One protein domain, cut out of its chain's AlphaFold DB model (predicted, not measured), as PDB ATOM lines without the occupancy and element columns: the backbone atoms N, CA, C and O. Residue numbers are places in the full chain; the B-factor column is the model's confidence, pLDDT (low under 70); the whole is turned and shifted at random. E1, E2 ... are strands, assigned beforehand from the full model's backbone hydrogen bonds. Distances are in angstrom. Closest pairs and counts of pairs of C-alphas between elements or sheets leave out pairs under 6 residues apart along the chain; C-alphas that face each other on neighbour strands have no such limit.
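AT A GLANCE: This is residues 9 to 85 of the 175 residues of an uncharacterized protein of Marinobacter halodurans (UniProt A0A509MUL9). Two strand-built arms meet at a corner as a V: a small three-stranded sheet, E1 to E3, and a long two-stranded hairpin, E4 and E5. Residues 26 to 31, in the link from E2 to E3, stick out at the far end of the first arm, while the last stretch, residues 67 to 85, folds back along the second. The printed part has 77 residues with five named strands, E1 E2 E3 E4 E5, and no named helix; it is all strand, though under half of its residues are in named elements. Both sheets, E1 - E2 - E3 and E4 - E5, are antiparallel; the whole is loose, with a radius of gyration of the C-alphas of 15.0 A and spans of 39 by 37 by 22 A.

IN THESE COORDINATES: Find C-alpha 9 at (161.351, 191.806, 276.645), where E1, residues 9 to 12, begins. E2 is residues 17 to 22, 16.4 A, and E3 residues 36 to 41, 17.1 A. E4, residues 45 to 54, runs 27.6 A; E5, residues 57 to 66, runs 28.7 A to C-alpha 66 at (156.399, 182.565, 283.541).

HOW THE PARTS SIT: E1, E2 and E3 form a meander, each strand the antiparallel neighbour of the one before. Look at N 10 and O 19, 2.8 A apart, for E1 and E2, and at N 20 and O 38, 2.8 A, for E2 and E3. E3 and E4 meet only through their link. In the hairpin E4 and E5, at 158 degrees, N 48 and O 63 are 2.8 A apart. Residues 72 to 73 pair antiparallel with residues 64 to 65 of E5.

THE WHOLE: The farthest C-alphas, of Phe 29 and Met 84, are 42.8 A apart. The printed part has no cut; the link E2 to E3 is long, with 13 residues. No printed residue is under pLDDT 70.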
ATOM      1  N   TRP A   9     160.701 192.866 275.892       94.19
ATOM      2  CA  TRP A   9     161.351 191.806 276.645       94.19
ATOM      3  C   TRP A   9     162.854 191.768 276.322       94.19
ATOM      4  O   TRP A   9     163.289 192.313 275.306       94.19
ATOM      5  N   GLU A  10     163.641 191.164 277.209       94.94
ATOM      6  CA  GLU A  10     165.091 190.983 277.101       94.94
ATOM      7  C   GLU A  10     165.435 189.598 277.642       94.94
ATOM      8  O   GLU A  10     164.995 189.216 278.726       94.94
ATOM      9  N   LEU A  11     166.251 188.873 276.883       94.88
ATOM     10  CA  LEU A  11     166.882 187.633 277.303       94.88
ATOM     11  C   LEU A  11     168.337 187.945 277.637       94.88
ATOM     12  O   LEU A  11     169.116 188.289 276.749       94.88
ATOM     13  N   ASN A  12     168.706 187.862 278.911       94.31
ATOM     14  CA  ASN A  12     170.046 188.218 279.347       94.31
ATOM     15  C   ASN A  12     170.857 186.958 279.658       94.31
ATOM     16  O   ASN A  12     170.857 186.472 280.791       94.31
ATOM     17  N   ARG A  13     171.597 186.468 278.653       91.88
ATOM     18  CA  ARG A  13     172.509 185.314 278.770       91.88
ATOM     19  C   ARG A  13     173.424 185.411 279.995       91.88
ATOM     20  O   ARG A  13     173.543 184.455 280.746       91.88
ATOM     21  N   ARG A  14     174.053 186.571 280.229       89.75
ATOM     22  CA  ARG A  14     175.071 186.742 281.288       89.75
ATOM     23  C   ARG A  14     174.517 186.560 282.697       89.75
ATOM     24  O   ARG A  14     175.241 186.128 283.583       89.75
ATOM     25  N   THR A  15     173.261 186.939 282.908       92.38
ATOM     26  CA  THR A  15     172.608 186.849 284.223       92.38
ATOM     27  C   THR A  15     171.640 185.675 284.330       92.38
ATOM     28  O   THR A  15     171.178 185.388 285.429       92.38
ATOM     29  N   GLY A  16     171.304 185.014 283.216       93.06
ATOM     30  CA  GLY A  16     170.278 183.971 283.166       93.06
ATOM     31  C   GLY A  16     168.850 184.500 283.360       93.06
ATOM     32  O   GLY A  16     167.943 183.717 283.636       93.06
ATOM     33  N   MET A  17     168.641 185.816 283.255       95.81
ATOM     34  CA  MET A  17     167.374 186.475 283.582       95.81
ATOM     35  C   MET A  17     166.586 186.843 282.327       95.81
ATOM     36  O   MET A  17     167.157 187.264 281.319       95.81
ATOM     37  N   VAL A  18     165.264 186.763 282.434       96.19
ATOM     38  CA  VAL A  18     164.313 187.315 281.470       96.19
ATOM     39  C   VAL A  18     163.695 188.561 282.082       96.19
ATOM     40  O   VAL A  18     163.177 188.517 283.200       96.19
ATOM     41  N   THR A  19     163.741 189.668 281.348       96.25
ATOM     42  CA  THR A  19     163.072 190.915 281.730       96.25
ATOM     43  C   THR A  19     161.911 191.163 280.778       96.25
ATOM     44  O   THR A  19     162.083 191.046 279.568       96.25
ATOM     45  N   VAL A  20     160.739 191.514 281.300       95.12
ATOM     46  CA  VAL A  20     159.538 191.852 280.528       95.12
ATOM     47  C   VAL A  20     159.037 193.220 280.972       95.12
ATOM     48  O   VAL A  20     158.891 193.479 282.165       95.12
ATOM     49  N   TRP A  21     158.772 194.103 280.010       94.00
ATOM     50  CA  TRP A  21     158.263 195.449 280.268       94.00
ATOM     51  C   TRP A  21     156.790 195.550 279.893       94.00
ATOM     52  O   TRP A  21     156.410 195.365 278.733       94.00
ATOM     53  N   SER A  22     155.969 195.946 280.861       89.38
ATOM     54  CA  SER A  22     154.575 196.312 280.643       89.38
ATOM     55  C   SER A  22     154.447 197.833 280.618       89.38
ATOM     56  O   SER A  22     154.814 198.535 281.562       89.38
ATOM     57  N   TYR A  23     153.954 198.367 279.502       87.25
ATOM     58  CA  TYR A  23     153.788 199.807 279.324       87.25
ATOM     59  C   TYR A  23     152.331 200.196 279.557       87.25
ATOM     60  O   TYR A  23     151.455 199.637 278.890       87.25
ATOM     61  N   PRO A  24     152.053 201.209 280.398       84.44
ATOM     62  CA  PRO A  24     150.692 201.678 280.583       84.44
ATOM     63  C   PRO A  24     150.115 202.214 279.260       84.44
ATOM     64  O   PRO A  24     150.863 202.747 278.417       84.44
ATOM     65  N   PRO A  25     148.791 202.085 279.056       81.19
ATOM     66  CA  PRO A  25     148.129 202.580 277.859       81.19
ATOM     67  C   PRO A  25     148.416 204.070 277.661       81.19
ATOM     68  O   PRO A  25     148.466 204.862 278.602       81.19
ATOM     69  N   LYS A  26     148.651 204.456 276.404       79.12
ATOM     70  CA  LYS A  26     148.879 205.857 276.047       79.12
ATOM     71  C   LYS A  26     147.530 206.511 275.781       79.12
ATOM     72  O   LYS A  26     146.902 206.192 274.775       79.12
ATOM     73  N   PHE A  27     147.146 207.458 276.623       80.19
ATOM     74  CA  PHE A  27     145.996 208.320 276.372       80.19
ATOM     75  C   PHE A  27     146.440 209.638 275.717       80.19
ATOM     76  O   PHE A  27     147.568 210.087 275.954       80.19
ATOM     77  N   PRO A  28     145.606 210.260 274.862       81.12
ATOM     78  CA  PRO A  28     145.876 211.599 274.348       81.12
ATOM     79  C   PRO A  28     146.103 212.583 275.502       81.12
ATOM     80  O   PRO A  28     145.379 212.545 276.490       81.12
ATOM     81  N   PHE A  29     147.110 213.450 275.375       80.50
ATOM     82  CA  PHE A  29     147.424 214.528 276.329       80.50
ATOM     83  C   PHE A  29     147.842 214.102 277.753       80.50
ATOM     84  O   PHE A  29     148.190 214.966 278.552       80.50
ATOM     85  N   ILE A  30     147.910 212.800 278.058       77.38
ATOM     86  CA  ILE A  30     148.442 212.277 279.325       77.38
ATOM     87  C   ILE A  30     149.849 211.704 279.080       77.38
ATOM     88  O   ILE A  30     150.016 210.835 278.211       77.38
ATOM     89  N   PRO A  31     150.882 212.156 279.819       73.38
ATOM     90  CA  PRO A  31     152.211 211.559 279.755       73.38
ATOM     91  C   PRO A  31     152.151 210.067 280.091       73.38
ATOM     92  O   PRO A  31     151.465 209.652 281.024       73.38
ATOM     93  N   ARG A  32     152.882 209.237 279.341       74.81
ATOM     94  CA  ARG A  32     152.948 207.803 279.643       74.81
ATOM     95  C   ARG A  32     153.645 207.616 280.996       74.81
ATOM     96  O   ARG A  32     154.741 208.137 281.188       74.81
ATOM     97  N   GLY A  33     153.018 206.864 281.901       78.31
ATOM     98  CA  GLY A  33     153.626 206.474 283.174       78.31
ATOM     99  C   GLY A  33     154.888 205.621 282.994       78.31
ATOM    100  O   GLY A  33     155.203 205.169 281.888       78.31
ATOM    101  N   LYS A  34     155.614 205.391 284.095       84.00
ATOM    102  CA  LYS A  34     156.779 204.494 284.099       84.00
ATOM    103  C   LYS A  34     156.338 203.067 283.732       84.00
ATOM    104  O   LYS A  34     155.272 202.650 284.185       84.00
ATOM    105  N   PRO A  35     157.113 202.337 282.911       88.56
ATOM    106  CA  PRO A  35     156.821 200.939 282.642       88.56
ATOM    107  C   PRO A  35     156.995 200.108 283.912       88.56
ATOM    108  O   PRO A  35     157.915 200.346 284.697       88.56
ATOM    109  N   GLU A  36     156.124 199.122 284.081       90.88
ATOM    110  CA  GLU A  36     156.319 198.055 285.052       90.88
ATOM    111  C   GLU A  36     157.327 197.057 284.476       90.88
ATOM    112  O   GLU A  36     157.277 196.726 283.287       90.88
ATOM    113  N   VAL A  37     158.272 196.615 285.304       94.12
ATOM    114  CA  VAL A  37     159.359 195.721 284.897       94.12
ATOM    115  C   VAL A  37     159.258 194.442 285.708       94.12
ATOM    116  O   VAL A  37     159.445 194.464 286.924       94.12
ATOM    117  N   PHE A  38     158.990 193.333 285.031       94.81
ATOM    118  CA  PHE A  38     159.034 192.000 285.614       94.81
ATOM    119  C   PHE A  38     160.368 191.345 285.261       94.81
ATOM    120  O   PHE A  38     160.772 191.361 284.099       94.81
ATOM    121  N   LYS A  39     161.063 190.778 286.249       96.44
ATOM    122  CA  LYS A  39     162.347 190.100 286.049       96.44
ATOM    123  C   LYS A  39     162.359 188.779 286.807       96.44
ATOM    124  O   LYS A  39     162.143 188.786 288.015       96.44
ATOM    125  N   ALA A  40     162.636 187.683 286.107       95.38
ATOM    126  CA  ALA A  40     162.712 186.345 286.691       95.38
ATOM    127  C   ALA A  40     163.758 185.470 285.970       95.38
ATOM    128  O   ALA A  40     164.113 185.766 284.822       95.38
ATOM    129  N   PRO A  41     164.280 184.409 286.613       94.88
ATOM    130  CA  PRO A  41     165.192 183.457 285.981       94.88
ATOM    131  C   PRO A  41     164.562 182.749 284.775       94.88
ATOM    132  O   PRO A  41     163.403 182.347 284.820       94.88
ATOM    133  N   PHE A  42     165.332 182.520 283.708       94.06
ATOM    134  CA  PHE A  42     164.848 181.851 282.489       94.06
ATOM    135  C   PHE A  42     164.310 180.435 282.734       94.06
ATOM    136  O   PHE A  42     163.347 180.027 282.095       94.06
ATOM    137  N   VAL A  43     164.873 179.713 283.706       91.38
ATOM    138  CA  VAL A  43     164.440 178.355 284.085       91.38
ATOM    139  C   VAL A  43     163.007 178.288 284.636       91.38
ATOM    140  O   VAL A  43     162.439 177.199 284.748       91.38
ATOM    141  N   GLU A  44     162.425 179.439 284.986       91.50
ATOM    142  CA  GLU A  44     161.043 179.579 285.456       91.50
ATOM    143  C   GLU A  44     160.054 179.864 284.316       91.50
ATOM    144  O   GLU A  44     158.855 179.993 284.568       91.50
ATOM    145  N   PHE A  45     160.527 179.966 283.069       92.12
ATOM    146  CA  PHE A  45     159.685 180.178 281.896       92.12
ATOM    147  C   PHE A  45     159.491 178.887 281.105       92.12
ATOM    148  O   PHE A  45     160.447 178.164 280.828       92.12
ATOM    149  N   ASP A  46     158.254 178.651 280.676       89.94
ATOM    150  CA  ASP A  46     157.899 177.573 279.758       89.94
ATOM    151  C   ASP A  46     157.567 178.117 278.370       89.94
ATOM    152  O   ASP A  46     156.982 179.194 278.210       89.94
ATOM    153  N   ALA A  47     157.938 177.348 277.350       90.62
ATOM    154  CA  ALA A  47     157.619 177.643 275.966       90.62
ATOM    155  C   ALA A  47     156.186 177.225 275.625       90.62
ATOM    156  O   ALA A  47     155.766 176.100 275.887       90.62
ATOM    157  N   TRP A  48     155.461 178.117 274.958       89.06
ATOM    158  CA  TRP A  48     154.135 177.860 274.416       89.06
ATOM    159  C   TRP A  48     154.066 178.309 272.961       89.06
ATOM    160  O   TRP A  48     154.490 179.416 272.619       89.06
ATOM    161  N   VAL A  49     153.485 177.478 272.097       90.06
ATOM    162  CA  VAL A  49     153.204 177.852 270.708       90.06
ATOM    163  C   VAL A  49     151.737 178.231 270.602       90.06
ATOM    164  O   VAL A  49     150.854 177.415 270.857       90.06
ATOM    165  N   SER A  50     151.468 179.485 270.243       88.44
ATOM    166  CA  SER A  50     150.112 179.913 269.913       88.44
ATOM    167  C   SER A  50     149.880 179.790 268.413       88.44
ATOM    168  O   SER A  50     150.732 180.171 267.608       88.44
ATOM    169  N   THR A  51     148.711 179.272 268.048       88.25
ATOM    170  CA  THR A  51     148.264 179.144 266.662       88.25
ATOM    171  C   THR A  51     147.081 180.080 266.449       88.25
ATOM    172  O   THR A  51     146.088 180.016 267.174       88.25
ATOM    173  N   ARG A  52     147.180 180.977 265.468       86.44
ATOM    174  CA  ARG A  52     146.107 181.898 265.074       86.44
ATOM    175  C   ARG A  52     145.787 181.709 263.600       86.44
ATOM    176  O   ARG A  52     146.700 181.656 262.789       86.44
ATOM    177  N   GLY A  53     144.508 181.634 263.254       84.56
ATOM    178  CA  GLY A  53     144.066 181.718 261.862       84.56
ATOM    179  C   GLY A  53     143.842 183.174 261.464       84.56
ATOM    180  O   GLY A  53     143.172 183.910 262.190       84.56
ATOM    181  N   ASP A  54     144.378 183.589 260.324       81.38
ATOM    182  CA  ASP A  54     144.028 184.842 259.660       81.38
ATOM    183  C   ASP A  54     143.607 184.588 258.198       81.38
ATOM    184  O   ASP A  54     143.425 183.447 257.773       81.38
ATOM    185  N   ARG A  55     143.398 185.656 257.415       80.12
ATOM    186  CA  ARG A  55     143.010 185.527 255.996       80.12
ATOM    187  C   ARG A  55     144.118 184.936 255.113       80.12
ATOM    188  O   ARG A  55     143.808 184.482 254.017       80.12
ATOM    189  N   ALA A  56     145.374 184.988 255.550       77.88
ATOM    190  CA  ALA A  56     146.538 184.465 254.839       77.88
ATOM    191  C   ALA A  56     146.879 183.019 255.248       77.88
ATOM    192  O   ALA A  56     147.652 182.360 254.554       77.88
ATOM    193  N   GLY A  57     146.286 182.509 256.330       83.50
ATOM    194  CA  GLY A  57     146.350 181.107 256.724       83.50
ATOM    195  C   GLY A  57     146.547 180.919 258.224       83.50
ATOM    196  O   GLY A  57     146.091 181.707 259.049       83.50
ATOM    197  N   ILE A  58     147.211 179.822 258.582       87.00
ATOM    198  CA  ILE A  58     147.580 179.520 259.964       87.00
ATOM    199  C   ILE A  58     148.894 180.235 260.280       87.00
ATOM    200  O   ILE A  58     149.827 180.192 259.486       87.00
ATOM    201  N   LEU A  59     148.973 180.872 261.443       87.94
ATOM    202  CA  LEU A  59     150.156 181.554 261.948       87.94
ATOM    203  C   LEU A  59     150.508 181.014 263.330       87.94
ATOM    204  O   LEU A  59     149.755 181.185 264.290       87.94
ATOM    205  N   ASN A  60     151.678 180.395 263.427       90.19
ATOM    206  CA  ASN A  60     152.260 179.917 264.669       90.19
ATOM    207  C   ASN A  60     153.262 180.940 265.205       90.19
ATOM    208  O   ASN A  60     153.984 181.588 264.437       90.19
ATOM    209  N   ARG A  61     153.293 181.099 266.530       91.19
ATOM    210  CA  ARG A  61     154.235 181.982 267.221       91.19
ATOM    211  C   ARG A  61     154.659 181.395 268.562       91.19
ATOM    212  O   ARG A  61     153.822 180.900 269.312       91.19
ATOM    213  N   LEU A  62     155.947 181.520 268.878       92.81
ATOM    214  CA  LEU A  62     156.507 181.153 270.178       92.81
ATOM    215  C   LEU A  62     156.289 182.257 271.224       92.81
ATOM    216  O   LEU A  62     156.541 183.440 270.972       92.81
ATOM    217  N   HIS A  63     155.889 181.842 272.417       92.62
ATOM    218  CA  HIS A  63     155.742 182.662 273.612       92.62
ATOM    219  C   HIS A  63     156.463 181.980 274.772       92.62
ATOM    220  O   HIS A  63     156.492 180.753 274.839       92.62
ATOM    221  N   LEU A  64     157.028 182.767 275.685       93.75
ATOM    222  CA  LEU A  64     157.516 182.275 276.968       93.75
ATOM    223  C   LEU A  64     156.570 182.757 278.061       93.75
ATOM    224  O   LEU A  64     156.351 183.961 278.192       93.75
ATOM    225  N   PHE A  65     156.033 181.835 278.847       92.62
ATOM    226  CA  PHE A  65     155.179 182.148 279.986       92.62
ATOM    227  C   PHE A  65     155.913 181.851 281.277       92.62
ATOM    228  O   PHE A  65     156.498 180.782 281.435       92.62
ATOM    229  N   HIS A  66     155.876 182.796 282.207       92.56
ATOM    230  CA  HIS A  66     156.399 182.565 283.541       92.56
ATOM    231  C   HIS A  66     155.479 181.608 284.308       92.56
ATOM    232  O   HIS A  66     154.266 181.807 284.344       92.56
ATOM    233  N   ARG A  67     156.041 180.587 284.959       87.19
ATOM    234  CA  ARG A  67     155.263 179.545 285.652       87.19
ATOM    235  C   ARG A  67     154.400 180.068 286.790       87.19
ATOM    236  O   ARG A  67     153.289 179.591 286.998       87.19
ATOM    237  N   TYR A  68     154.925 181.028 287.546       87.12
ATOM    238  CA  TYR A  68     154.330 181.448 288.817       87.12
ATOM    239  C   TYR A  68     153.569 182.775 288.727       87.12
ATOM    240  O   TYR A  68     153.055 183.265 289.730       87.12
ATOM    241  N   SER A  69     153.503 183.400 287.548       87.31
ATOM    242  CA  SER A  69     152.825 184.686 287.371       87.31
ATOM    243  C   SER A  69     152.208 184.807 285.981       87.31
ATOM    244  O   SER A  69     152.594 184.117 285.044       87.31
ATOM    245  N   LYS A  70     151.256 185.729 285.817       87.12
ATOM    246  CA  LYS A  70     150.641 186.034 284.515       87.12
ATOM    247  C   LYS A  70     151.552 186.934 283.666       87.12
ATOM    248  O   LYS A  70     151.138 188.010 283.245       87.12
ATOM    249  N   CYS A  71     152.803 186.520 283.471       90.62
ATOM    250  CA  CYS A  71     153.793 187.240 282.677       90.62
ATOM    251  C   CYS A  71     154.130 186.463 281.400       90.62
ATOM    252  O   CYS A  71     154.471 185.283 281.451       90.62
ATOM    253  N   GLU A  72     154.077 187.156 280.264       91.94
ATOM    254  CA  GLU A  72     154.352 186.612 278.936       91.94
ATOM    255  C   GLU A  72     155.466 187.416 278.251       91.94
ATOM    256  O   GLU A  72     155.380 188.641 278.139       91.94
ATOM    257  N   ALA A  73     156.474 186.725 277.722       91.94
ATOM    258  CA  ALA A  73     157.439 187.277 276.779       91.94
ATOM    259  C   ALA A  73     157.178 186.719 275.370       91.94
ATOM    260  O   ALA A  73     157.434 185.551 275.072       91.94
ATOM    261  N   ALA A  74     156.683 187.572 274.471       89.06
ATOM    262  CA  ALA A  74     156.388 187.221 273.081       89.06
ATOM    263  C   ALA A  74     157.664 187.172 272.211       89.06
ATOM    264  O   ALA A  74     157.889 188.029 271.347       89.06
ATOM    265  N   VAL A  75     158.513 186.168 272.447       88.94
ATOM    266  CA  VAL A  75     159.806 185.976 271.759       88.94
ATOM    267  C   VAL A  75     159.675 185.618 270.279       88.94
ATOM    268  O   VAL A  75     160.601 185.843 269.506       88.94
ATOM    269  N   GLY A  76     158.511 185.136 269.837       81.94
ATOM    270  CA  GLY A  76     158.261 184.806 268.434       81.94
ATOM    271  C   GLY A  76     158.362 185.996 267.470       81.94
ATOM    272  O   GLY A  76     158.399 185.796 266.263       81.94
ATOM    273  N   ALA A  77     158.474 187.234 267.968       77.75
ATOM    274  CA  ALA A  77     158.857 188.380 267.141       77.75
ATOM    275  C   ALA A  77     160.250 188.224 266.491       77.75
ATOM    276  O   ALA A  77     160.485 188.828 265.450       77.75
ATOM    277  N   VAL A  78     161.144 187.410 267.070       80.25
ATOM    278  CA  VAL A  78     162.485 187.128 266.525       80.25
ATOM    279  C   VAL A  78     162.415 186.243 265.283       80.25
ATOM    280  O   VAL A  78     163.084 186.526 264.297       80.25
ATOM    281  N   GLY A  79     161.611 185.177 265.329       75.75
ATOM    282  CA  GLY A  79     161.477 184.217 264.225       75.75
ATOM    283  C   GLY A  79     160.386 184.562 263.208       75.75
ATOM    284  O   GLY A  79     160.297 183.921 262.167       75.75
ATOM    285  N   GLY A  80     159.548 185.561 263.495       79.75
ATOM    286  CA  GLY A  80     158.376 185.880 262.682       79.75
ATOM    287  C   GLY A  80     157.196 184.932 262.929       79.75
ATOM    288  O   GLY A  80     157.208 184.097 263.831       79.75
ATOM    289  N   ALA A  81     156.125 185.113 262.155       76.75
ATOM    290  CA  ALA A  81     154.976 184.210 262.172       76.75
ATOM    291  C   ALA A  81     155.152 183.139 261.089       76.75
ATOM    292  O   ALA A  81     155.489 183.477 259.955       76.75
ATOM    293  N   THR A  82     154.918 181.872 261.432       82.12
ATOM    294  CA  THR A  82     155.185 180.743 260.527       82.12
ATOM    295  C   THR A  82     153.939 179.904 260.281       82.12
ATOM    296  O   THR A  82     153.163 179.636 261.196       82.12
ATOM    297  N   SER A  83     153.742 179.453 259.042       85.06
ATOM    298  CA  SER A  83     152.604 178.589 258.689       85.06
ATOM    299  C   SER A  83     152.684 177.202 259.323       85.06
ATOM    300  O   SER A  83     151.667 176.585 259.623       85.06
ATOM    301  N   MET A  84     153.907 176.752 259.585       86.50
ATOM    302  CA  MET A  84     154.232 175.491 260.236       86.50
ATOM    303  C   MET A  84     154.721 175.727 261.680       86.50
ATOM    304  O   MET A  84     155.297 176.789 261.938       86.50
ATOM    305  N   PRO A  85     154.506 174.797 262.628       87.06
ATOM    306  CA  PRO A  85     154.954 174.948 264.016       87.06
ATOM    307  C   PRO A  85     156.447 174.638 264.247       87.06
ATOM    308  O   PRO A  85     157.026 175.147 265.204       87.06
TER     309      PRO A  85